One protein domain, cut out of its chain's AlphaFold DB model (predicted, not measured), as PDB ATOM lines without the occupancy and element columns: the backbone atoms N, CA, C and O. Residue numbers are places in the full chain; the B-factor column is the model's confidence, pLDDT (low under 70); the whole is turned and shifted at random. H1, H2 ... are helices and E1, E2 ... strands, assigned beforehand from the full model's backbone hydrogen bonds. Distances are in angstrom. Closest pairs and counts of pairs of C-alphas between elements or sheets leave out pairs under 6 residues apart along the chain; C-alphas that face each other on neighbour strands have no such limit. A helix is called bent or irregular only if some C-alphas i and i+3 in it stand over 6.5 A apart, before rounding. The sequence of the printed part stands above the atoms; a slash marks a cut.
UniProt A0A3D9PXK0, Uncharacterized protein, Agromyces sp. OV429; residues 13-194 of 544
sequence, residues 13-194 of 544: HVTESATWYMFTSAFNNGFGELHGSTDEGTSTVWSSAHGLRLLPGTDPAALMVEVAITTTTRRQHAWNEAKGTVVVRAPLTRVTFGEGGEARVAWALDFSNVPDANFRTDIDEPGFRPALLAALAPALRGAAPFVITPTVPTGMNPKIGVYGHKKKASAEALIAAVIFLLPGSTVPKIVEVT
ATOM      1  N   HIS A  13     149.765 123.980 126.134       69.44
ATOM      2  CA  HIS A  13     148.690 124.968 126.124       69.44
ATOM      3  C   HIS A  13     147.333 124.273 126.049       69.44
ATOM      4  O   HIS A  13     146.994 123.686 125.025       69.44
ATOM      5  N   VAL A  14     146.523 124.391 127.096       67.12
ATOM      6  CA  VAL A  14     145.141 123.895 127.102       67.12
ATOM      7  C   VAL A  14     144.195 125.077 126.943       67.12
ATOM      8  O   VAL A  14     144.309 126.041 127.691       67.12
ATOM      9  N   THR A  15     143.276 125.043 125.976       69.75
ATOM     10  CA  THR A  15     142.282 126.118 125.820       69.75
ATOM     11  C   THR A  15     141.220 126.052 126.909       69.75
ATOM     12  O   THR A  15     140.883 124.974 127.397       69.75
ATOM     13  N   GLU A  16     140.603 127.194 127.213       70.94
ATOM     14  CA  GLU A  16     139.460 127.252 128.131       70.94
ATOM     15  C   GLU A  16     138.325 126.339 127.671       70.94
ATOM     16  O   GLU A  16     137.748 125.636 128.488       70.94
ATOM     17  N   SER A  17     138.066 126.260 126.363       70.06
ATOM     18  CA  SER A  17     137.079 125.339 125.793       70.06
ATOM     19  C   SER A  17     137.394 123.864 126.064       70.06
ATOM     20  O   SER A  17     136.477 123.087 126.321       70.06
ATOM     21  N   ALA A  18     138.670 123.469 126.046       71.75
ATOM     22  CA  ALA A  18     139.091 122.101 126.334       71.75
ATOM     23  C   ALA A  18     139.007 121.801 127.838       71.75
ATOM     24  O   ALA A  18     138.454 120.778 128.236       71.75
ATOM     25  N   THR A  19     139.481 122.721 128.681       73.44
ATOM     26  CA  THR A  19     139.328 122.639 130.141       73.44
ATOM     27  C   THR A  19     137.856 122.581 130.551       73.44
ATOM     28  O   THR A  19     137.460 121.762 131.382       73.44
ATOM     29  N   TRP A  20     137.030 123.397 129.907       76.62
ATOM     30  CA  TRP A  20     135.588 123.413 130.068       76.62
ATOM     31  C   TRP A  20     134.951 122.075 129.702       76.62
ATOM     32  O   TRP A  20     134.169 121.514 130.472       76.62
ATOM     33  N   TYR A  21     135.312 121.537 128.540       75.00
ATOM     34  CA  TYR A  21     134.818 120.252 128.066       75.00
ATOM     35  C   TYR A  21     135.175 119.100 129.020       75.00
ATOM     36  O   TYR A  21     134.303 118.295 129.356       75.00
ATOM     37  N   MET A  22     136.415 119.060 129.524       75.94
ATOM     38  CA  MET A  22     136.844 118.063 130.511       75.94
ATOM     39  C   MET A  22     136.036 118.170 131.808       75.94
ATOM     40  O   MET A  22     135.456 117.189 132.271       75.94
ATOM     41  N   PHE A  23     135.913 119.374 132.372       78.69
ATOM     42  CA  PHE A  23     135.148 119.559 133.603       78.69
ATOM     43  C   PHE A  23     133.672 119.170 133.428       78.69
ATOM     44  O   PHE A  23     133.135 118.387 134.207       78.69
ATOM     45  N   THR A  24     133.012 119.685 132.388       77.56
ATOM     46  CA  THR A  24     131.580 119.438 132.143       77.56
ATOM     47  C   THR A  24     131.245 117.991 131.896       77.56
ATOM     48  O   THR A  24     130.216 117.520 132.371       77.56
ATOM     49  N   SER A  25     132.064 117.286 131.122       75.12
ATOM     50  CA  SER A  25     131.809 115.886 130.832       75.12
ATOM     51  C   SER A  25     131.989 115.035 132.092       75.12
ATOM     52  O   SER A  25     131.129 114.202 132.375       75.12
ATOM     53  N   ALA A  26     133.010 115.304 132.915       75.19
ATOM     54  CA  ALA A  26     133.178 114.626 134.201       75.19
ATOM     55  C   ALA A  26     132.022 114.951 135.164       75.19
ATOM     56  O   ALA A  26     131.451 114.051 135.779       75.19
ATOM     57  N   PHE A  27     131.631 116.225 135.245       80.88
ATOM     58  CA  PHE A  27     130.549 116.676 136.111       80.88
ATOM     59  C   PHE A  27     129.194 116.090 135.691       80.88
ATOM     60  O   PHE A  27     128.528 115.435 136.484       80.88
ATOM     61  N   ASN A  28     128.777 116.267 134.437       77.75
ATOM     62  CA  ASN A  28     127.442 115.865 133.985       77.75
ATOM     63  C   ASN A  28     127.237 114.338 134.044       77.75
ATOM     64  O   ASN A  28     126.135 113.886 134.344       77.75
ATOM     65  N   ASN A  29     128.287 113.540 133.811       72.06
ATOM     66  CA  ASN A  29     128.191 112.079 133.897       72.06
ATOM     67  C   ASN A  29     128.100 111.551 135.342       72.06
ATOM     68  O   ASN A  29     127.551 110.470 135.540       72.06
ATOM     69  N   GLY A  30     128.610 112.288 136.336       73.44
ATOM     70  CA  GLY A  30     128.564 111.887 137.750       73.44
ATOM     71  C   GLY A  30     127.475 112.571 138.584       73.44
ATOM     72  O   GLY A  30     126.987 111.986 139.545       73.44
ATOM     73  N   PHE A  31     127.082 113.795 138.218       79.12
ATOM     74  CA  PHE A  31     126.299 114.708 139.066       79.12
ATOM     75  C   PHE A  31     125.038 115.241 138.383       79.12
ATOM     76  O   PHE A  31     124.441 116.215 138.842       79.12
ATOM     77  N   GLY A  32     124.612 114.612 137.286       76.12
ATOM     78  CA  GLY A  32     123.409 115.021 136.568       76.12
ATOM     79  C   GLY A  32     122.159 115.057 137.461       76.12
ATOM     80  O   GLY A  32     121.400 116.022 137.403       76.12
ATOM     81  N   GLU A  33     121.954 114.052 138.312       86.12
ATOM     82  CA  GLU A  33     120.857 114.007 139.286       86.12
ATOM     83  C   GLU A  33     121.415 113.778 140.695       86.12
ATOM     84  O   GLU A  33     122.182 112.845 140.921       86.12
ATOM     85  N   LEU A  34     121.034 114.642 141.634       86.81
ATOM     86  CA  LEU A  34     121.462 114.621 143.030       86.81
ATOM     87  C   LEU A  34     120.249 114.645 143.954       86.81
ATOM     88  O   LEU A  34     119.192 115.167 143.599       86.81
ATOM     89  N   HIS A  35     120.423 114.151 145.176       85.94
ATOM     90  CA  HIS A  35     119.407 114.233 146.220       85.94
ATOM     91  C   HIS A  35     119.980 114.928 147.454       85.94
ATOM     92  O   HIS A  35     121.108 114.650 147.854       85.94
ATOM     93  N   GLY A  36     119.207 115.832 148.053       82.06
ATOM     94  CA  GLY A  36     119.569 116.528 149.289       82.06
ATOM     95  C   GLY A  36     118.418 116.494 150.280       82.06
ATOM     96  O   GLY A  36     117.279 116.751 149.897       82.06
ATOM     97  N   SER A  37     118.701 116.184 151.542       81.69
ATOM     98  CA  SER A  37     117.697 116.138 152.609       81.69
ATOM     99  C   SER A  37     117.904 117.282 153.593       81.69
ATOM    100  O   SER A  37     119.027 117.577 153.992       81.69
ATOM    101  N   THR A  38     116.803 117.925 153.968       83.00
ATOM    102  CA  THR A  38     116.726 118.999 154.968       83.00
ATOM    103  C   THR A  38     115.571 118.714 155.925       83.00
ATOM    104  O   THR A  38     114.763 117.824 155.655       83.00
ATOM    105  N   ASP A  39     115.437 119.499 156.993       80.75
ATOM    106  CA  ASP A  39     114.298 119.402 157.921       80.75
ATOM    107  C   ASP A  39     112.944 119.649 157.226       80.75
ATOM    108  O   ASP A  39     111.907 119.159 157.666       80.75
ATOM    109  N   GLU A  40     112.952 120.360 156.095       72.69
ATOM    110  CA  GLU A  40     111.771 120.629 155.264       72.69
ATOM    111  C   GLU A  40     111.470 119.512 154.247       72.69
ATOM    112  O   GLU A  40     110.537 119.628 153.449       72.69
ATOM    113  N   GLY A  41     112.264 118.436 154.255       75.19
ATOM    114  CA  GLY A  41     112.127 117.274 153.384       75.19
ATOM    115  C   GLY A  41     113.315 117.051 152.447       75.19
ATOM    116  O   GLY A  41     114.301 117.797 152.419       75.19
ATOM    117  N   THR A  42     113.218 115.980 151.663       80.25
ATOM    118  CA  THR A  42     114.204 115.609 150.638       80.25
ATOM    119  C   THR A  42     113.892 116.320 149.331       80.25
ATOM    120  O   THR A  42     112.731 116.497 148.999       80.25
ATOM    121  N   SER A  43     114.898 116.710 148.557       83.25
ATOM    122  CA  SER A  43     114.761 117.288 147.219       83.25
ATOM    123  C   SER A  43     115.614 116.540 146.208       83.25
ATOM    124  O   SER A  43     116.696 116.061 146.542       83.25
ATOM    125  N   THR A  44     115.146 116.479 144.965       86.38
ATOM    126  CA  THR A  44     115.943 116.069 143.808       86.38
ATOM    127  C   THR A  44     116.430 117.317 143.078       86.38
ATOM    128  O   THR A  44     115.655 118.241 142.825       86.38
ATOM    129  N   VAL A  45     117.717 117.346 142.750       87.38
ATOM    130  CA  VAL A  45     118.387 118.411 142.006       87.38
ATOM    131  C   VAL A  45     118.892 117.828 140.696       87.38
ATOM    132  O   VAL A  45     119.748 116.952 140.699       87.38
ATOM    133  N   TRP A  46     118.409 118.350 139.575       88.56
ATOM    134  CA  TRP A  46     119.015 118.113 138.268       88.56
ATOM    135  C   TRP A  46     120.005 119.225 137.989       88.56
ATOM    136  O   TRP A  46     119.646 120.403 138.086       88.56
ATOM    137  N   SER A  47     121.245 118.870 137.682       87.06
ATOM    138  CA  SER A  47     122.324 119.836 137.541       87.06
ATOM    139  C   SER A  47     123.098 119.650 136.245       87.06
ATOM    140  O   SER A  47     123.236 118.548 135.715       87.06
ATOM    141  N   SER A  48     123.591 120.765 135.715       83.94
ATOM    142  CA  SER A  48     124.494 120.760 134.576       83.94
ATOM    143  C   SER A  48     125.490 121.898 134.678       83.94
ATOM    144  O   SER A  48     125.116 123.044 134.930       83.94
ATOM    145  N   ALA A  49     126.766 121.594 134.485       79.50
ATOM    146  CA  ALA A  49     127.793 122.617 134.406       79.50
ATOM    147  C   ALA A  49     127.707 123.326 133.040       79.50
ATOM    148  O   ALA A  49     127.743 122.661 132.005       79.50
ATOM    149  N   HIS A  50     127.630 124.667 133.032       72.19
ATOM    150  CA  HIS A  50     127.596 125.491 131.805       72.19
ATOM    151  C   HIS A  50     128.658 126.625 131.710       72.19
ATOM    152  O   HIS A  50     128.815 127.180 130.625       72.19
ATOM    153  N   GLY A  51     129.426 126.947 132.769       70.62
ATOM    154  CA  GLY A  51     130.649 127.767 132.625       70.62
ATOM    155  C   GLY A  51     131.783 127.470 133.622       70.62
ATOM    156  O   GLY A  51     131.528 127.060 134.754       70.62
ATOM    157  N   LEU A  52     133.038 127.688 133.207       74.25
ATOM    158  CA  LEU A  52     134.247 127.677 134.045       74.25
ATOM    159  C   LEU A  52     135.051 128.922 133.698       74.25
ATOM    160  O   LEU A  52     135.335 129.163 132.531       74.25
ATOM    161  N   ARG A  53     135.411 129.702 134.713       73.94
ATOM    162  CA  ARG A  53     136.176 130.934 134.570       73.94
ATOM    163  C   ARG A  53     137.241 130.994 135.641       73.94
ATOM    164  O   ARG A  53     136.932 130.967 136.828       73.94
ATOM    165  N   LEU A  54     138.498 131.147 135.252       70.25
ATOM    166  CA  LEU A  54     139.539 131.430 136.227       70.25
ATOM    167  C   LEU A  54     139.461 132.889 136.695       70.25
ATOM    168  O   LEU A  54     139.304 133.811 135.896       70.25
ATOM    169  N   LEU A  55     139.591 133.098 138.000       69.94
ATOM    170  CA  LEU A  55     139.633 134.421 138.603       69.94
ATOM    171  C   LEU A  55     141.076 134.954 138.633       69.94
ATOM    172  O   LEU A  55     142.002 134.184 138.895       69.94
ATOM    173  N   PRO A  56     141.291 136.263 138.393       59.06
ATOM    174  CA  PRO A  56     142.622 136.856 138.448       59.06
ATOM    175  C   PRO A  56     143.271 136.643 139.820       59.06
ATOM    176  O   PRO A  56     142.674 136.965 140.847       59.06
ATOM    177  N   GLY A  57     144.506 136.149 139.825       55.19
ATOM    178  CA  GLY A  57     145.329 135.993 141.020       55.19
ATOM    179  C   GLY A  57     146.781 136.342 140.708       55.19
ATOM    180  O   GLY A  57     147.245 136.154 139.585       55.19
ATOM    181  N   THR A  58     147.496 136.887 141.689       47.28
ATOM    182  CA  THR A  58     148.925 137.213 141.554       47.28
ATOM    183  C   THR A  58     149.838 136.025 141.860       47.28
ATOM    184  O   THR A  58     151.010 136.065 141.496       47.28
ATOM    185  N   ASP A  59     149.313 134.981 142.507       54.31
ATOM    186  CA  ASP A  59     150.033 133.761 142.878       54.31
ATOM    187  C   ASP A  59     149.363 132.530 142.230       54.31
ATOM    188  O   ASP A  59     148.174 132.301 142.475       54.31
ATOM    189  N   PRO A  60     150.094 131.721 141.432       50.53
ATOM    190  CA  PRO A  60     149.618 130.446 140.896       50.53
ATOM    191  C   PRO A  60     149.063 129.477 141.952       50.53
ATOM    192  O   PRO A  60     148.170 128.693 141.645       50.53
ATOM    193  N   ALA A  61     149.565 129.532 143.191       53.41
ATOM    194  CA  ALA A  61     149.086 128.704 144.300       53.41
ATOM    195  C   ALA A  61     147.773 129.213 144.927       53.41
ATOM    196  O   ALA A  61     147.121 128.474 145.662       53.41
ATOM    197  N   ALA A  62     147.369 130.452 144.629       64.56
ATOM    198  CA  ALA A  62     146.137 131.080 145.114       64.56
ATOM    199  C   ALA A  62     145.075 131.230 144.009       64.56
ATOM    200  O   ALA A  62     144.119 131.996 144.150       64.56
ATOM    201  N   LEU A  63     145.256 130.537 142.882       72.19
ATOM    202  CA  LEU A  63     144.337 130.588 141.755       72.19
ATOM    203  C   LEU A  63     142.990 129.965 142.122       72.19
ATOM    204  O   LEU A  63     142.909 128.812 142.541       72.19
ATOM    205  N   MET A  64     141.926 130.739 141.914       77.38
ATOM    206  CA  MET A  64     140.549 130.319 142.146       77.38
ATOM    207  C   MET A  64     139.820 130.212 140.817       77.38
ATOM    208  O   MET A  64     139.844 131.142 140.012       77.38
ATOM    209  N   VAL A  65     139.118 129.111 140.610       79.81
ATOM    210  CA  VAL A  65     138.261 128.893 139.452       79.81
ATOM    211  C   VAL A  65     136.808 129.004 139.886       79.81
ATOM    212  O   VAL A  65     136.374 128.390 140.856       79.81
ATOM    213  N   GLU A  66     136.059 129.816 139.161       84.75
ATOM    214  CA  GLU A  66     134.622 129.968 139.287       84.75
ATOM    215  C   GLU A  66     133.922 129.008 138.322       84.75
ATOM    216  O   GLU A  66     134.179 129.029 137.122       84.75
ATOM    217  N   VAL A  67     133.033 128.173 138.847       87.19
ATOM    218  CA  VAL A  67     132.220 127.232 138.078       87.19
ATOM    219  C   VAL A  67     130.759 127.638 138.195       87.19
ATOM    220  O   VAL A  67     130.257 127.836 139.302       87.19
ATOM    221  N   ALA A  68     130.078 127.740 137.059       88.62
ATOM    222  CA  ALA A  68     128.650 127.993 136.961       88.62
ATOM    223  C   ALA A  68     127.897 126.696 136.627       88.62
ATOM    224  O   ALA A  68     128.152 126.040 135.611       88.62
ATOM    225  N   ILE A  69     126.958 126.339 137.501       90.62
ATOM    226  CA  ILE A  69     126.151 125.121 137.442       90.62
ATOM    227  C   ILE A  69     124.687 125.541 137.366       90.62
ATOM    228  O   ILE A  69     124.170 126.164 138.287       90.62
ATOM    229  N   THR A  70     124.007 125.214 136.273       89.31
ATOM    230  CA  THR A  70     122.553 125.378 136.166       89.31
ATOM    231  C   THR A  70     121.879 124.259 136.930       89.31
ATOM    232  O   THR A  70     122.283 123.102 136.808       89.31
ATOM    233  N   THR A  71     120.839 124.594 137.683       89.25
ATOM    234  CA  THR A  71     120.140 123.649 138.546       89.25
ATOM    235  C   THR A  71     118.636 123.792 138.407       89.25
ATOM    236  O   THR A  71     118.109 124.898 138.310       89.25
ATOM    237  N   THR A  72     117.941 122.662 138.434       87.38
ATOM    238  CA  THR A  72     116.503 122.586 138.705       87.38
ATOM    239  C   THR A  72     116.321 121.757 139.965       87.38
ATOM    240  O   THR A  72     116.832 120.643 140.037       87.38
ATOM    241  N   THR A  73     115.631 122.286 140.968       86.62
ATOM    242  CA  THR A  73     115.420 121.616 142.254       86.62
ATOM    243  C   THR A  73     113.938 121.421 142.506       86.62
ATOM    244  O   THR A  73     113.158 122.351 142.335       86.62
ATOM    245  N   ARG A  74     113.558 120.227 142.964       82.06
ATOM    246  CA  ARG A  74     112.188 119.908 143.371       82.06
ATOM    247  C   ARG A  74     112.185 119.145 144.688       82.06
ATOM    248  O   ARG A  74     112.923 118.172 144.825       82.06
ATOM    249  N   ARG A  75     111.321 119.532 145.626       79.31
ATOM    250  CA  ARG A  75     111.109 118.784 146.875       79.31
ATOM    251  C   ARG A  75     110.334 117.492 146.591       79.31
ATOM    252  O   ARG A  75     109.433 117.462 145.758       79.31
ATOM    253  N   GLN A  76     110.680 116.406 147.271       66.56
ATOM    254  CA  GLN A  76     109.912 115.167 147.271       66.56
ATOM    255  C   GLN A  76     108.490 115.482 147.731       66.56
ATOM    256  O   GLN A  76     108.292 116.173 148.726       66.56
ATOM    257  N   HIS A  77     107.508 114.981 146.982       58.69
ATOM    258  CA  HIS A  77     106.079 115.199 147.229       58.69
ATOM    259  C   HIS A  77     105.591 116.651 147.091       58.69
ATOM    260  O   HIS A  77     104.427 116.915 147.389       58.69
ATOM    261  N   ALA A  78     106.425 117.572 146.596       57.44
ATOM    262  CA  ALA A  78     106.002 118.920 146.241       57.44
ATOM    263  C   ALA A  78     106.047 119.134 144.723       57.44
ATOM    264  O   ALA A  78     106.900 118.592 144.015       57.44
ATOM    265  N   TRP A  79     105.109 119.942 144.238       54.22
ATOM    266  CA  TRP A  79     104.952 120.265 142.819       54.22
ATOM    267  C   TRP A  79     105.724 121.515 142.404       54.22
ATOM    268  O   TRP A  79     105.918 121.752 141.219       54.22
ATOM    269  N   ASN A  80     106.167 122.326 143.364       63.09
ATOM    270  CA  ASN A  80     106.956 123.512 143.087       63.09
ATOM    271  C   ASN A  80     108.413 123.146 142.778       63.09
ATOM    272  O   ASN A  80     109.043 122.313 143.437       63.09
ATOM    273  N   GLU A  81     108.935 123.809 141.756       73.56
ATOM    274  CA  GLU A  81     110.314 123.727 141.308       73.56
ATOM    275  C   GLU A  81     110.974 125.077 141.444       73.56
ATOM    276  O   GLU A  81     110.326 126.112 141.314       73.56
ATOM    277  N   ALA A  82     112.284 125.029 141.619       82.88
ATOM    278  CA  ALA A  82     113.122 126.199 141.603       82.88
ATOM    279  C   ALA A  82     114.216 126.022 140.553       82.88
ATOM    280  O   ALA A  82     114.892 124.987 140.508       82.88
ATOM    281  N   LYS A  83     114.380 127.019 139.690       85.06
ATOM    282  CA  LYS A  83     115.412 127.068 138.657       85.06
ATOM    283  C   LYS A  83     116.417 128.141 139.001       85.06
ATOM    284  O   LYS A  83     116.087 129.232 139.455       85.06
ATOM    285  N   GLY A  84     117.677 127.831 138.753       87.50
ATOM    286  CA  GLY A  84     118.728 128.759 139.104       87.50
ATOM    287  C   GLY A  84     120.091 128.373 138.588       87.50
ATOM    288  O   GLY A  84     120.276 127.388 137.870       87.50
ATOM    289  N   THR A  85     121.051 129.187 138.992       91.06
ATOM    290  CA  THR A  85     122.469 128.958 138.792       91.06
ATOM    291  C   THR A  85     123.180 128.994 140.134       91.06
ATOM    292  O   THR A  85     123.043 129.937 140.915       91.06
ATOM    293  N   VAL A  86     123.986 127.973 140.392       91.00
ATOM    294  CA  VAL A  86     124.956 127.964 141.477       91.00
ATOM    295  C   VAL A  86     126.314 128.308 140.902       91.00
ATOM    296  O   VAL A  86     126.827 127.625 140.019       91.00
ATOM    297  N   VAL A  87     126.899 129.378 141.421       91.25
ATOM    298  CA  VAL A  87     128.269 129.775 141.142       91.25
ATOM    299  C   VAL A  87     129.120 129.400 142.344       91.25
ATOM    300  O   VAL A  87     128.916 129.924 143.439       91.25
ATOM    301  N   VAL A  88     130.072 128.499 142.142       90.06
ATOM    302  CA  VAL A  88     131.002 128.037 143.175       90.06
ATOM    303  C   VAL A  88     132.423 128.428 142.799       90.06
ATOM    304  O   VAL A  88     132.804 128.371 141.632       90.06
ATOM    305  N   ARG A  89     133.214 128.845 143.786       87.75
ATOM    306  CA  ARG A  89     134.635 129.159 143.603       87.75
ATOM    307  C   ARG A  89     135.482 128.116 144.312       87.75
ATOM    308  O   ARG A  89     135.385 127.996 145.531       87.75
ATOM    309  N   ALA A  90     136.314 127.408 143.558       85.75
ATOM    310  CA  ALA A  90     137.211 126.381 144.071       85.75
ATOM    311  C   ALA A  90     138.678 126.738 143.804       85.75
ATOM    312  O   ALA A  90     138.981 127.289 142.741       85.75
ATOM    313  N   PRO A  91     139.592 126.448 144.746       84.06
ATOM    314  CA  PRO A  91     141.018 126.550 144.495       84.06
ATOM    315  C   PRO A  91     141.457 125.541 143.437       84.06
ATOM    316  O   PRO A  91     140.933 124.427 143.334       84.06
ATOM    317  N   LEU A  92     142.465 125.942 142.673       79.81
ATOM    318  CA  LEU A  92     143.183 125.052 141.786       79.81
ATOM    319  C   LEU A  92     144.321 124.380 142.556       79.81
ATOM    320  O   LEU A  92     145.211 125.053 143.074       79.81
ATOM    321  N   THR A  93     144.315 123.053 142.618       79.62
ATOM    322  CA  THR A  93     145.322 122.281 143.349       79.62
ATOM    323  C   THR A  93     146.078 121.344 142.424       79.62
ATOM    324  O   THR A  93     145.581 120.906 141.383       79.62
ATOM    325  N   ARG A  94     147.325 121.052 142.801       79.00
ATOM    326  CA  ARG A  94     148.145 120.045 142.136       79.00
ATOM    327  C   ARG A  94     147.862 118.699 142.783       79.00
ATOM    328  O   ARG A  94     148.107 118.526 143.974       79.00
ATOM    329  N   VAL A  95     147.398 117.752 141.987       75.38
ATOM    330  CA  VAL A  95     147.097 116.380 142.407       75.38
ATOM    331  C   VAL A  95     148.113 115.432 141.798       75.38
ATOM    332  O   VAL A  95     148.527 115.668 140.669       75.38
ATOM    333  N   THR A  96     148.522 114.392 142.528       75.50
ATOM    334  CA  THR A  96     149.494 113.390 142.062       75.50
ATOM    335  C   THR A  96     148.812 112.031 141.910       75.50
ATOM    336  O   THR A  96     148.116 111.592 142.821       75.50
ATOM    337  N   PHE A  97     149.038 111.355 140.787       66.88
ATOM    338  CA  PHE A  97     148.510 110.034 140.451       66.88
ATOM    339  C   PHE A  97     149.659 109.042 140.270       66.88
ATOM    340  O   PHE A  97     150.716 109.413 139.764       66.88
ATOM    341  N   GLY A  98     149.453 107.787 140.667       58.12
ATOM    342  CA  GLY A  98     150.351 106.683 140.328       58.12
ATOM    343  C   GLY A  98     149.770 105.897 139.159       58.12
ATOM    344  O   GLY A  98     148.691 105.327 139.296       58.12
ATOM    345  N   GLU A  99     150.464 105.860 138.027       54.06
ATOM    346  CA  GLU A  99     150.021 105.154 136.822       54.06
ATOM    347  C   GLU A  99     151.217 104.409 136.220       54.06
ATOM    348  O   GLU A  99     152.276 104.999 136.029       54.06
ATOM    349  N   GLY A 100     151.098 103.097 135.991       57.09
ATOM    350  CA  GLY A 100     152.181 102.306 135.386       57.09
ATOM    351  C   GLY A 100     153.496 102.250 136.184       57.09
ATOM    352  O   GLY A 100     154.527 101.906 135.622       57.09
ATOM    353  N   GLY A 101     153.481 102.580 137.483       60.06
ATOM    354  CA  GLY A 101     154.689 102.675 138.317       60.06
ATOM    355  C   GLY A 101     155.340 104.064 138.340       60.06
ATOM    356  O   GLY A 101     156.309 104.260 139.069       60.06
ATOM    357  N   GLU A 102     154.781 105.039 137.619       60.00
ATOM    358  CA  GLU A 102     155.276 106.413 137.557       60.00
ATOM    359  C   GLU A 102     154.329 107.400 138.247       60.00
ATOM    360  O   GLU A 102     153.102 107.275 138.198       60.00
ATOM    361  N   ALA A 103     154.907 108.418 138.892       65.75
ATOM    362  CA  ALA A 103     154.148 109.484 139.533       65.75
ATOM    363  C   ALA A 103     153.876 110.629 138.544       65.75
ATOM    364  O   ALA A 103     154.797 111.322 138.091       65.75
ATOM    365  N   ARG A 104     152.594 110.869 138.267       67.44
ATOM    366  CA  ARG A 104     152.074 111.941 137.406       67.44
ATOM    367  C   ARG A 104     151.357 112.992 138.241       67.44
ATOM    368  O   ARG A 104     150.954 112.708 139.356       67.44
ATOM    369  N   VAL A 105     151.158 114.195 137.724       69.19
ATOM    370  CA  VAL A 105     150.436 115.285 138.377       69.19
ATOM    371  C   VAL A 105     149.487 115.977 137.422       69.19
ATOM    372  O   VAL A 105     149.826 116.166 136.271       69.19
ATOM    373  N   ALA A 106     148.326 116.417 137.874       73.31
ATOM    374  CA  ALA A 106     147.476 117.320 137.099       73.31
ATOM    375  C   ALA A 106     147.050 118.501 137.958       73.31
ATOM    376  O   ALA A 106     147.237 118.495 139.178       73.31
ATOM    377  N   TRP A 107     146.457 119.501 137.317       78.06
ATOM    378  CA  TRP A 107     145.735 120.545 138.017       78.06
ATOM    379  C   TRP A 107     144.256 120.202 138.054       78.06
ATOM    380  O   TRP A 107     143.644 119.823 137.049       78.06
ATOM    381  N   ALA A 108     143.696 120.315 139.247       79.25
ATOM    382  CA  ALA A 108     142.342 119.909 139.532       79.25
ATOM    383  C   ALA A 108     141.626 120.954 140.387       79.25
ATOM    384  O   ALA A 108     142.251 121.701 141.141       79.25
ATOM    385  N   LEU A 109     140.306 121.010 140.251       83.19
ATOM    386  CA  LEU A 109     139.446 121.800 141.119       83.19
ATOM    387  C   LEU A 109     139.184 121.023 142.396       83.19
ATOM    388  O   LEU A 109     138.564 119.958 142.362       83.19
ATOM    389  N   ASP A 110     139.643 121.569 143.512       86.56
ATOM    390  CA  ASP A 110     139.424 120.969 144.816       86.56
ATOM    391  C   ASP A 110     138.259 121.656 145.526       86.56
ATOM    392  O   ASP A 110     138.354 122.801 145.970       86.56
ATOM    393  N   PHE A 111     137.139 120.944 145.633       88.81
ATOM    394  CA  PHE A 111     135.973 121.410 146.373       88.81
ATOM    395  C   PHE A 111     135.968 120.956 147.833       88.81
ATOM    396  O   PHE A 111     135.147 121.473 148.590       88.81
ATOM    397  N   SER A 112     136.845 120.033 148.255       86.56
ATOM    398  CA  SER A 112     136.753 119.326 149.541       86.56
ATOM    399  C   SER A 112     136.688 120.269 150.743       86.56
ATOM    400  O   SER A 112     135.944 120.007 151.685       86.56
ATOM    401  N   ASN A 113     137.393 121.403 150.678       85.75
ATOM    402  CA  ASN A 113     137.446 122.408 151.746       85.75
ATOM    403  C   ASN A 113     136.765 123.741 151.386       85.75
ATOM    404  O   ASN A 113     136.980 124.750 152.058       85.75
ATOM    405  N   VAL A 114     135.952 123.787 150.324       87.31
ATOM    406  CA  VAL A 114     135.234 125.014 149.941       87.31
ATOM    407  C   VAL A 114     134.052 125.217 150.895       87.31
ATOM    408  O   VAL A 114     133.186 124.345 150.939       87.31
ATOM    409  N   PRO A 115     133.959 126.334 151.643       84.94
ATOM    410  CA  PRO A 115     132.849 126.586 152.566       84.94
ATOM    411  C   PRO A 115     131.542 126.891 151.822       84.94
ATOM    412  O   PRO A 115     131.569 127.452 150.727       84.94
ATOM    413  N   ASP A 116     130.389 126.600 152.437       83.00
ATOM    414  CA  ASP A 116     129.060 126.858 151.842       83.00
ATOM    415  C   ASP A 116     128.865 128.331 151.435       83.00
ATOM    416  O   ASP A 116     128.202 128.627 150.445       83.00
ATOM    417  N   ALA A 117     129.503 129.268 152.146       79.88
ATOM    418  CA  ALA A 117     129.458 130.698 151.834       79.88
ATOM    419  C   ALA A 117     130.026 131.051 150.443       79.88
ATOM    420  O   ALA A 117     129.648 132.073 149.870       79.88
ATOM    421  N   ASN A 118     130.896 130.205 149.879       82.38
ATOM    422  CA  ASN A 118     131.448 130.387 148.535       82.38
ATOM    423  C   ASN A 118     130.523 129.857 147.426       82.38
ATOM    424  O   ASN A 118     130.853 129.999 146.247       82.38
ATOM    425  N   PHE A 119     129.372 129.278 147.783       88.12
ATOM    426  CA  PHE A 119     128.313 128.905 146.854       88.12
ATOM    427  C   PHE A 119     127.319 130.060 146.742       88.12
ATOM    428  O   PHE A 119     126.410 130.244 147.560       88.12
ATOM    429  N   ARG A 120     127.493 130.866 145.696       90.31
ATOM    430  CA  ARG A 120     126.547 131.920 145.350       90.31
ATOM    431  C   ARG A 120     125.429 131.315 144.517       90.31
ATOM    432  O   ARG A 120     125.645 130.915 143.381       90.31
ATOM    433  N   THR A 121     124.234 131.276 145.082       89.38
ATOM    434  CA  THR A 121     123.039 130.754 144.419       89.38
ATOM    435  C   THR A 121     122.181 131.909 143.928       89.38
ATOM    436  O   THR A 121     121.798 132.764 144.728       89.38
ATOM    437  N   ASP A 122     121.861 131.903 142.645       90.31
ATOM    438  CA  ASP A 122     120.829 132.741 142.048       90.31
ATOM    439  C   ASP A 122     119.685 131.817 141.629       90.31
ATOM    440  O   ASP A 122     119.839 131.037 140.690       90.31
ATOM    441  N   ILE A 123     118.607 131.793 142.412       88.06
ATOM    442  CA  ILE A 123     117.476 130.878 142.243       88.06
ATOM    443  C   ILE A 123     116.176 131.671 142.342       88.06
ATOM    444  O   ILE A 123     116.059 132.555 143.191       88.06
ATOM    445  N   ASP A 124     115.225 131.358 141.468       86.38
ATOM    446  CA  ASP A 124     113.923 132.029 141.382       86.38
ATOM    447  C   ASP A 124     113.075 131.888 142.658       86.38
ATOM    448  O   ASP A 124     112.357 132.817 143.019       86.38
ATOM    449  N   GLU A 125     113.220 130.778 143.384       86.50
ATOM    450  CA  GLU A 125     112.521 130.502 144.642       86.50
ATOM    451  C   GLU A 125     113.515 130.319 145.811       86.50
ATOM    452  O   GLU A 125     114.029 129.214 146.041       86.50
ATOM    453  N   PRO A 126     113.798 131.372 146.609       85.00
ATOM    454  CA  PRO A 126     114.832 131.347 147.651       85.00
ATOM    455  C   PRO A 126     114.669 130.238 148.699       85.00
ATOM    456  O   PRO A 126     115.666 129.764 149.248       85.00
ATOM    457  N   GLY A 127     113.437 129.782 148.951       83.81
ATOM    458  CA  GLY A 127     113.144 128.682 149.876       83.81
ATOM    459  C   GLY A 127     113.752 127.336 149.462       83.81
ATOM    460  O   GLY A 127     113.896 126.441 150.290       83.81
ATOM    461  N   PHE A 128     114.159 127.161 148.203       85.50
ATOM    462  CA  PHE A 128     114.817 125.935 147.732       85.50
ATOM    463  C   PHE A 128     116.333 125.939 147.918       85.50
ATOM    464  O   PHE A 128     116.970 124.888 147.807       85.50
ATOM    465  N   ARG A 129     116.923 127.095 148.247       88.81
ATOM    466  CA  ARG A 129     118.369 127.245 148.426       88.81
ATOM    467  C   ARG A 129     118.968 126.252 149.438       88.81
ATOM    468  O   ARG A 129     119.997 125.669 149.099       88.81
ATOM    469  N   PRO A 130     118.382 126.014 150.632       88.75
ATOM    470  CA  PRO A 130     118.963 125.083 151.601       88.75
ATOM    471  C   PRO A 130     119.052 123.652 151.064       88.75
ATOM    472  O   PRO A 130     120.107 123.031 151.148       88.75
ATOM    473  N   ALA A 131     117.980 123.150 150.442       85.19
ATOM    474  CA  ALA A 131     117.944 121.795 149.894       85.19
ATOM    475  C   ALA A 131     118.866 121.624 148.678       85.19
ATOM    476  O   ALA A 131     119.518 120.590 148.532       85.19
ATOM    477  N   LEU A 132     118.975 122.662 147.842       89.12
ATOM    478  CA  LEU A 132     119.934 122.707 146.742       89.12
ATOM    479  C   LEU A 132     121.382 122.605 147.247       89.12
ATOM    480  O   LEU A 132     122.148 121.778 146.753       89.12
ATOM    481  N   LEU A 133     121.760 123.419 148.239       90.00
ATOM    482  CA  LEU A 133     123.112 123.395 148.805       90.00
ATOM    483  C   LEU A 133     123.402 122.084 149.547       90.00
ATOM    484  O   LEU A 133     124.501 121.550 149.403       90.00
ATOM    485  N   ALA A 134     122.412 121.525 150.252       88.75
ATOM    486  CA  ALA A 134     122.517 120.231 150.924       88.75
ATOM    487  C   ALA A 134     122.734 119.054 149.953       88.75
ATOM    488  O   ALA A 134     123.323 118.052 150.345       88.75
ATOM    489  N   ALA A 135     122.297 119.162 148.692       89.69
ATOM    490  CA  ALA A 135     122.585 118.166 147.658       89.69
ATOM    491  C   ALA A 135     123.942 118.420 146.978       89.69
ATOM    492  O   ALA A 135     124.779 117.527 146.863       89.69
ATOM    493  N   LEU A 136     124.161 119.653 146.506       90.06
ATOM    494  CA  LEU A 136     125.253 119.972 145.588       90.06
ATOM    495  C   LEU A 136     126.611 120.106 146.288       90.06
ATOM    496  O   LEU A 136     127.612 119.609 145.774       90.06
ATOM    497  N   ALA A 137     126.669 120.768 147.449       90.75
ATOM    498  CA  ALA A 137     127.941 121.024 148.122       90.75
ATOM    499  C   ALA A 137     128.601 119.731 148.644       90.75
ATOM    500  O   ALA A 137     129.792 119.545 148.384       90.75
ATOM    501  N   PRO A 138     127.879 118.790 149.295       89.75
ATOM    502  CA  PRO A 138     128.453 117.499 149.679       89.75
ATOM    503  C   PRO A 138     128.877 116.653 148.480       89.75
ATOM    504  O   PRO A 138     129.938 116.037 148.527       89.75
ATOM    505  N   ALA A 139     128.096 116.656 147.394       87.25
ATOM    506  CA  ALA A 139     128.424 115.898 146.192       87.25
ATOM    507  C   ALA A 139     129.732 116.388 145.546       87.25
ATOM    508  O   ALA A 139     130.621 115.586 145.264       87.25
ATOM    509  N   LEU A 140     129.894 117.708 145.398       87.88
ATOM    510  CA  LEU A 140     131.133 118.305 144.894       87.88
ATOM    511  C   LEU A 140     132.325 118.039 145.822       87.88
ATOM    512  O   LEU A 140     133.399 117.682 145.344       87.88
ATOM    513  N   ARG A 141     132.145 118.170 147.143       89.50
ATOM    514  CA  ARG A 141     133.198 117.900 148.141       89.50
ATOM    515  C   ARG A 141     133.648 116.442 148.153       89.50
ATOM    516  O   ARG A 141     134.841 116.191 148.281       89.50
ATOM    517  N   GLY A 142     132.703 115.507 148.042       82.38
ATOM    518  CA  GLY A 142     132.965 114.067 148.099       82.38
ATOM    519  C   GLY A 142     133.620 113.504 146.839       82.38
ATOM    520  O   GLY A 142     134.272 112.468 146.906       82.38
ATOM    521  N   ALA A 143     133.465 114.185 145.704       78.50
ATOM    522  CA  ALA A 143     134.047 113.783 144.428       78.50
ATOM    523  C   ALA A 143     135.300 114.568 144.033       78.50
ATOM    524  O   ALA A 143     135.970 114.215 143.063       78.50
ATOM    525  N   ALA A 144     135.601 115.645 144.759       78.56
ATOM    526  CA  ALA A 144     136.828 116.388 144.571       78.56
ATOM    527  C   ALA A 144     138.057 115.496 144.832       78.56
ATOM    528  O   ALA A 144     138.019 114.628 145.708       78.56
ATOM    529  N   PRO A 145     139.161 115.727 144.105       80.94
ATOM    530  CA  PRO A 145     139.382 116.824 143.156       80.94
ATOM    531  C   PRO A 145     138.992 116.484 141.698       80.94
ATOM    532  O   PRO A 145     139.202 115.370 141.225       80.94
ATOM    533  N   PHE A 146     138.476 117.466 140.945       77.25
ATOM    534  CA  PHE A 146     138.111 117.311 139.525       77.25
ATOM    535  C   PHE A 146     139.266 117.718 138.614       77.25
ATOM    536  O   PHE A 146     139.614 118.894 138.561       77.25
ATOM    537  N   VAL A 147     139.840 116.779 137.866       77.00
ATOM    538  CA  VAL A 147     140.941 117.064 136.931       77.00
ATOM    539  C   VAL A 147     140.458 117.945 135.777       77.00
ATOM    540  O   VAL A 147     139.496 117.603 135.094       77.00
ATOM    541  N   ILE A 148     141.135 119.078 135.557       72.81
ATOM    542  CA  ILE A 148     140.774 120.058 134.516       72.81
ATOM    543  C   ILE A 148     141.915 120.388 133.543       72.81
ATOM    544  O   ILE A 148     141.768 121.235 132.654       72.81
ATOM    545  N   THR A 149     143.054 119.715 133.701       70.75
ATOM    546  CA  THR A 149     144.184 119.738 132.769       70.75
ATOM    547  C   THR A 149     144.644 118.311 132.477       70.75
ATOM    548  O   THR A 149     144.427 117.428 133.308       70.75
ATOM    549  N   PRO A 150     145.357 118.082 131.366       67.38
ATOM    550  CA  PRO A 150     146.094 116.838 131.158       67.38
ATOM    551  C   PRO A 150     147.053 116.559 132.342       67.38
ATOM    552  O   PRO A 150     147.520 117.499 133.001       67.38
ATOM    553  N   THR A 151     147.317 115.283 132.648       64.94
ATOM    554  CA  THR A 151     148.324 114.879 133.652       64.94
ATOM    555  C   THR A 151     149.738 115.054 133.087       64.94
ATOM    556  O   THR A 151     149.913 115.053 131.875       64.94
ATOM    557  N   VAL A 152     150.735 115.269 133.950       63.62
ATOM    558  CA  VAL A 152     152.139 115.584 133.642       63.62
ATOM    559  C   VAL A 152     153.137 114.930 134.593       63.62
ATOM    560  O   VAL A 152     152.795 114.671 135.734       63.62
ATOM    561  N   PRO A 153     154.379 114.634 134.192       56.50
ATOM    562  CA  PRO A 153     155.319 113.888 135.029       56.50
ATOM    563  C   PRO A 153     155.731 114.704 136.245       56.50
ATOM    564  O   PRO A 153     155.912 115.921 136.167       56.50
ATOM    565  N   THR A 154     155.983 114.037 137.368       59.78
ATOM    566  CA  THR A 154     156.561 114.697 138.549       59.78
ATOM    567  C   THR A 154     158.016 115.139 138.351       59.78
ATOM    568  O   THR A 154     158.399 116.168 138.913       59.78
ATOM    569  N   GLY A 155     158.801 114.418 137.537       58.12
ATOM    570  CA  GLY A 155     160.264 114.548 137.431       58.12
ATOM    571  C   GLY A 155     160.805 115.894 136.928       58.12
ATOM    572  O   GLY A 155     161.974 116.198 137.141       58.12
ATOM    573  N   MET A 156     159.963 116.736 136.327       53.97
ATOM    574  CA  MET A 156     160.371 117.997 135.687       53.97
ATOM    575  C   MET A 156     159.839 119.271 136.361       53.97
ATOM    576  O   MET A 156     159.880 120.351 135.776       53.97
ATOM    577  N   ASN A 157     159.311 119.171 137.586       60.84
ATOM    578  CA  ASN A 157     158.726 120.314 138.303       60.84
ATOM    579  C   ASN A 157     157.726 121.134 137.460       60.84
ATOM    580  O   ASN A 157     157.887 122.350 137.334       60.84
ATOM    581  N   PRO A 158     156.674 120.502 136.908       64.56
ATOM    582  CA  PRO A 158     155.673 121.194 136.104       64.56
ATOM    583  C   PRO A 158     155.049 122.364 136.874       64.56
ATOM    584  O   PRO A 158     154.660 122.236 138.041       64.56
ATOM    585  N   LYS A 159     154.938 123.514 136.207       64.88
ATOM    586  CA  LYS A 159     154.317 124.732 136.748       64.88
ATOM    587  C   LYS A 159     153.103 125.102 135.916       64.88
ATOM    588  O   LYS A 159     153.113 124.875 134.710       64.88
ATOM    589  N   ILE A 160     152.083 125.675 136.553       64.94
ATOM    590  CA  ILE A 160     150.955 126.258 135.828       64.94
ATOM    591  C   ILE A 160     151.200 127.738 135.556       64.94
ATOM    592  O   ILE A 160     151.450 128.519 136.474       64.94
ATOM    593  N   GLY A 161     151.131 128.106 134.281       61.72
ATOM    594  CA  GLY A 161     150.959 129.481 133.832       61.72
ATOM    595  C   GLY A 161     149.507 129.722 133.433       61.72
ATOM    596  O   GLY A 161     148.865 128.831 132.879       61.72
ATOM    597  N   VAL A 162     149.003 130.921 133.717       60.75
ATOM    598  CA  VAL A 162     147.672 131.387 133.314       60.75
ATOM    599  C   VAL A 162     147.835 132.606 132.425       60.75
ATOM    600  O   VAL A 162     148.558 133.533 132.793       60.75
ATOM    601  N   TYR A 163     147.112 132.646 131.305       59.12
ATOM    602  CA  TYR A 163     147.228 133.727 130.322       59.12
ATOM    603  C   TYR A 163     145.889 134.375 130.001       59.12
ATOM    604  O   TYR A 163     144.894 133.682 129.848       59.12
ATOM    605  N   GLY A 164     145.882 135.700 129.840       52.09
ATOM    606  CA  GLY A 164     144.730 136.442 129.325       52.09
ATOM    607  C   GLY A 164     144.776 136.591 127.803       52.09
ATOM    608  O   GLY A 164     145.855 136.690 127.210       52.09
ATOM    609  N   HIS A 165     143.608 136.640 127.158       48.88
ATOM    610  CA  HIS A 165     143.514 136.899 125.723       48.88
ATOM    611  C   HIS A 165     143.487 138.410 125.423       48.88
ATOM    612  O   HIS A 165     142.811 139.184 126.094       48.88
ATOM    613  N   LYS A 166     144.204 138.857 124.380       42.75
ATOM    614  CA  LYS A 166     144.373 140.293 124.058       42.75
ATOM    615  C   LYS A 166     143.135 140.941 123.409       42.75
ATOM    616  O   LYS A 166     143.046 142.166 123.342       42.75
ATOM    617  N   LYS A 167     142.176 140.154 122.899       44.56
ATOM    618  CA  LYS A 167     140.953 140.678 122.260       44.56
ATOM    619  C   LYS A 167     139.747 140.579 123.201       44.56
ATOM    620  O   LYS A 167     139.128 139.525 123.258       44.56
ATOM    621  N   LYS A 168     139.398 141.741 123.772       37.38
ATOM    622  CA  LYS A 168     138.214 142.148 124.565       37.38
ATOM    623  C   LYS A 168     138.446 142.283 126.072       37.38
ATOM    624  O   LYS A 168     139.021 141.432 126.725       37.38
ATOM    625  N   ALA A 169     137.939 143.400 126.594       36.03
ATOM    626  CA  ALA A 169     137.958 143.816 127.995       36.03
ATOM    627  C   ALA A 169     136.991 143.021 128.904       36.03
ATOM    628  O   ALA A 169     136.774 143.406 130.050       36.03
ATOM    629  N   SER A 170     136.391 141.935 128.410       38.16
ATOM    630  CA  SER A 170     135.696 140.960 129.246       38.16
ATOM    631  C   SER A 170     136.712 139.920 129.701       38.16
ATOM    632  O   SER A 170     137.445 139.371 128.890       38.16
ATOM    633  N   ALA A 171     136.794 139.698 131.008       39.31
ATOM    634  CA  ALA A 171     137.671 138.714 131.628       39.31
ATOM    635  C   ALA A 171     137.443 137.295 131.060       39.31
ATOM    636  O   ALA A 171     136.567 136.578 131.534       39.31
ATOM    637  N   GLU A 172     138.241 136.920 130.061       41.41
ATOM    638  CA  GLU A 172     138.351 135.605 129.410       41.41
ATOM    639  C   GLU A 172     139.868 135.396 129.155       41.41
ATOM    640  O   GLU A 172     140.561 136.326 128.737       41.41
ATOM    641  N   ALA A 173     140.528 134.273 129.430       49.25
ATOM    642  CA  ALA A 173     140.106 132.882 129.487       49.25
ATOM    643  C   ALA A 173     141.196 132.074 130.224       49.25
ATOM    644  O   ALA A 173     142.375 132.414 130.127       49.25
ATOM    645  N   LEU A 174     140.855 130.991 130.924       49.72
ATOM    646  CA  LEU A 174     141.857 130.057 131.463       49.72
ATOM    647  C   LEU A 174     142.580 129.333 130.310       49.72
ATOM    648  O   LEU A 174     142.029 128.405 129.728       49.72
ATOM    649  N   ILE A 175     143.826 129.707 130.006       54.19
ATOM    650  CA  ILE A 175     144.770 128.815 129.313       54.19
ATOM    651  C   ILE A 175     145.762 128.331 130.358       54.19
ATOM    652  O   ILE A 175     146.655 129.081 130.748       54.19
ATOM    653  N   ALA A 176     145.581 127.100 130.835       54.44
ATOM    654  CA  ALA A 176     146.584 126.450 131.662       54.44
ATOM    655  C   ALA A 176     147.728 126.018 130.747       54.44
ATOM    656  O   ALA A 176     147.549 125.179 129.863       54.44
ATOM    657  N   ALA A 177     148.895 126.612 130.949       56.47
ATOM    658  CA  ALA A 177     150.129 126.075 130.417       56.47
ATOM    659  C   ALA A 177     150.811 125.234 131.471       56.47
ATOM    660  O   ALA A 177     151.199 125.774 132.507       56.47
ATOM    661  N   VAL A 178     151.027 123.955 131.183       58.44
ATOM    662  CA  VAL A 178     152.059 123.228 131.914       58.44
ATOM    663  C   VAL A 178     153.397 123.600 131.306       58.44
ATOM    664  O   VAL A 178     153.650 123.289 130.145       58.44
ATOM    665  N   ILE A 179     154.227 124.284 132.086       59.03
ATOM    666  CA  ILE A 179     155.560 124.718 131.679       59.03
ATOM    667  C   ILE A 179     156.574 123.729 132.239       59.03
ATOM    668  O   ILE A 179     156.621 123.494 133.451       59.03
ATOM    669  N   PHE A 180     157.398 123.193 131.348       60.47
ATOM    670  CA  PHE A 180     158.528 122.349 131.691       60.47
ATOM    671  C   PHE A 180     159.803 123.184 131.668       60.47
ATOM    672  O   PHE A 180     160.107 123.860 130.681       60.47
ATOM    673  N   LEU A 181     160.506 123.186 132.795       55.34
ATOM    674  CA  LEU A 181     161.638 124.062 133.056       55.34
ATOM    675  C   LEU A 181     162.899 123.236 133.277       55.34
ATOM    676  O   LEU A 181     162.851 122.186 133.916       55.34
ATOM    677  N   LEU A 182     164.040 123.756 132.825       56.22
ATOM    678  CA  LEU A 182     165.333 123.233 133.261       56.22
ATOM    679  C   LEU A 182     165.481 123.394 134.791       56.22
ATOM    680  O   LEU A 182     164.939 124.355 135.362       56.22
ATOM    681  N   PRO A 183     166.215 122.504 135.485       53.53
ATOM    682  CA  PRO A 183     166.467 122.637 136.920       53.53
ATOM    683  C   PRO A 183     167.010 124.029 137.287       53.53
ATOM    684  O   PRO A 183     167.959 124.509 136.677       53.53
ATOM    685  N   GLY A 184     166.407 124.681 138.288       54.59
ATOM    686  CA  GLY A 184     166.807 126.023 138.746       54.59
ATOM    687  C   GLY A 184     166.185 127.202 137.985       54.59
ATOM    688  O   GLY A 184     166.420 128.349 138.364       54.59
ATOM    689  N   SER A 185     165.364 126.950 136.962       55.50
ATOM    690  CA  SER A 185     164.723 128.019 136.184       55.50
ATOM    691  C   SER A 185     163.509 128.620 136.896       55.50
ATOM    692  O   SER A 185     162.839 127.975 137.707       55.50
ATOM    693  N   THR A 186     163.188 129.867 136.552       57.56
ATOM    694  CA  THR A 186     161.976 130.547 137.029       57.56
ATOM    695  C   THR A 186     160.826 130.363 136.044       57.56
ATOM    696  O   THR A 186     161.041 130.171 134.850       57.56
ATOM    697  N   VAL A 187     159.587 130.411 136.544       56.62
ATOM    698  CA  VAL A 187     158.398 130.379 135.683       56.62
ATOM    699  C   VAL A 187     158.397 131.641 134.822       56.62
ATOM    700  O   VAL A 187     158.316 132.737 135.387       56.62
ATOM    701  N   PRO A 188     158.485 131.536 133.484       54.56
ATOM    702  CA  PRO A 188     158.480 132.711 132.633       54.56
ATOM    703  C   PRO A 188     157.164 133.466 132.808       54.56
ATOM    704  O   PRO A 188     156.072 132.892 132.773       54.56
ATOM    705  N   LYS A 189     157.266 134.787 132.987       51.56
ATOM    706  CA  LYS A 189     156.104 135.674 133.005       51.56
ATOM    707  C   LYS A 189     155.582 135.803 131.576       51.56
ATOM    708  O   LYS A 189     156.022 136.662 130.819       51.56
ATOM    709  N   ILE A 190     154.658 134.933 131.195       51.69
ATOM    710  CA  ILE A 190     154.041 134.972 129.871       51.69
ATOM    711  C   ILE A 190     152.875 135.960 129.940       51.69
ATOM    712  O   ILE A 190     151.839 135.707 130.547       51.69
ATOM    713  N   VAL A 191     153.109 137.147 129.383       44.69
ATOM    714  CA  VAL A 191     152.192 138.293 129.491       44.69
ATOM    715  C   VAL A 191     151.149 138.287 128.369       44.69
ATOM    716  O   VAL A 191     150.087 138.879 128.517       44.69
ATOM    717  N   GLU A 192     151.429 137.616 127.246       47.91
ATOM    718  CA  GLU A 192     150.581 137.653 126.055       47.91
ATOM    719  C   GLU A 192     150.672 136.339 125.270       47.91
ATOM    720  O   GLU A 192     151.755 135.941 124.840       47.91
ATOM    721  N   VAL A 193     149.530 135.693 125.026       47.84
ATOM    722  CA  VAL A 193     149.419 134.601 124.054       47.84
ATOM    723  C   VAL A 193     148.579 135.104 122.886       47.84
ATOM    724  O   VAL A 193     147.393 135.401 123.034       47.84
ATOM    725  N   THR A 194     149.185 135.211 121.702       45.19
ATOM    726  CA  THR A 194     148.425 135.236 120.445       45.19
ATOM    727  C   THR A 194     147.619 133.946 120.383       45.19
ATOM    728  O   THR A 194     148.233 132.877 120.391       45.19
TER     729      THR A 194
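This is residues 13 to 194 of the 544 residues of an uncharacterized protein of Agromyces sp. OV429 (UniProt A0A3D9PXK0). A strongly twisted sheet of six strands curls round helix H2, while helix H1 packs along strand E2 on the outside of the curl. Towards one end of the long axis lies a small hairpin, E7 and E8, with long links on either side of E7. The printed part has 182 residues, with two named helices and eight named strands in the order H1 E1 E2 E3 E4 E5 E6 H2 E7 E8; the class is mixed, helices and strands. The larger sheet is branched and antiparallel in each neighbour pair, and the smaller is antiparallel too. The whole is compact, with a radius of gyration of the C-alphas of 18.3 A, and flat, spanning 61 by 45 by 24 A.

Begin at residues 13 to 14, which pair antiparallel with residues 176 to 177 of E8, residues 176 to 181. Next comes H1, residues 16 to 31, on the branched sheet at a height of 7.5 A; it runs along E2, residues 41 to 54, at 10 degrees on the local plane, with Thr 24 and Ala 49 as closest C-alphas, 5.4 A apart. E1, residues 33 to 38, E2, E3, residues 64 to 75, E4, residues 81 to 99, and E5, residues 102 to 109, form a meander, each strand the antiparallel neighbour of the one before. Look for N 36 and O 43 at 2.9 A, N 48 and O 70 at 2.9 A, N 69 and O 86 at 2.8 A, and N 97 and O 104 at 2.7 A. E4 bends by 77 degrees at residue 94; on its side away from E3 lie E5 and E6, residues 119 to 123, the latter with N 87 and O 120 at 2.8 A. The sheet curls round H2, residues 126 to 143, whose closest C-alpha pair with E1 is Ala 135 and Gly 36, 3.8 A. H2 is irregular, with C-alphas 127 and 130 7.1 A apart. Each O i to N i+4 pair is within hydrogen-bond range in H1, and 11 of 14 in H2. Residues 146 to 147 pair antiparallel with 108 to 109 of E5. E7, residues 159 to 162, and E8 form a hairpin, with N 161 and O 177 at 2.9 A.

Find C-alpha 16 at (139.460, 127.252, 128.131), where H1 begins its 21.2 A. E1 measures 17.0 A, E2 35.3 A, E3 32.0 A, E4 44.1 A, E5 22.4 A and E6 11.9 A. H2 covers 26.2 A from C-alpha 126 at (114.832, 131.347, 147.651). E7 spans 10.0 A, and E8 15.3 A to C-alpha 181 at (161.638, 124.062, 133.056).

The two C-alphas farthest apart, His 77 and Gly 184, stand 62.3 A from each other. The printed part has no cut; the links H2 to E7 and E7 to E8 are long. The model's mean pLDDT over the printed part is 72.2, and 70 residues are under 70, among them residues 150 to 194.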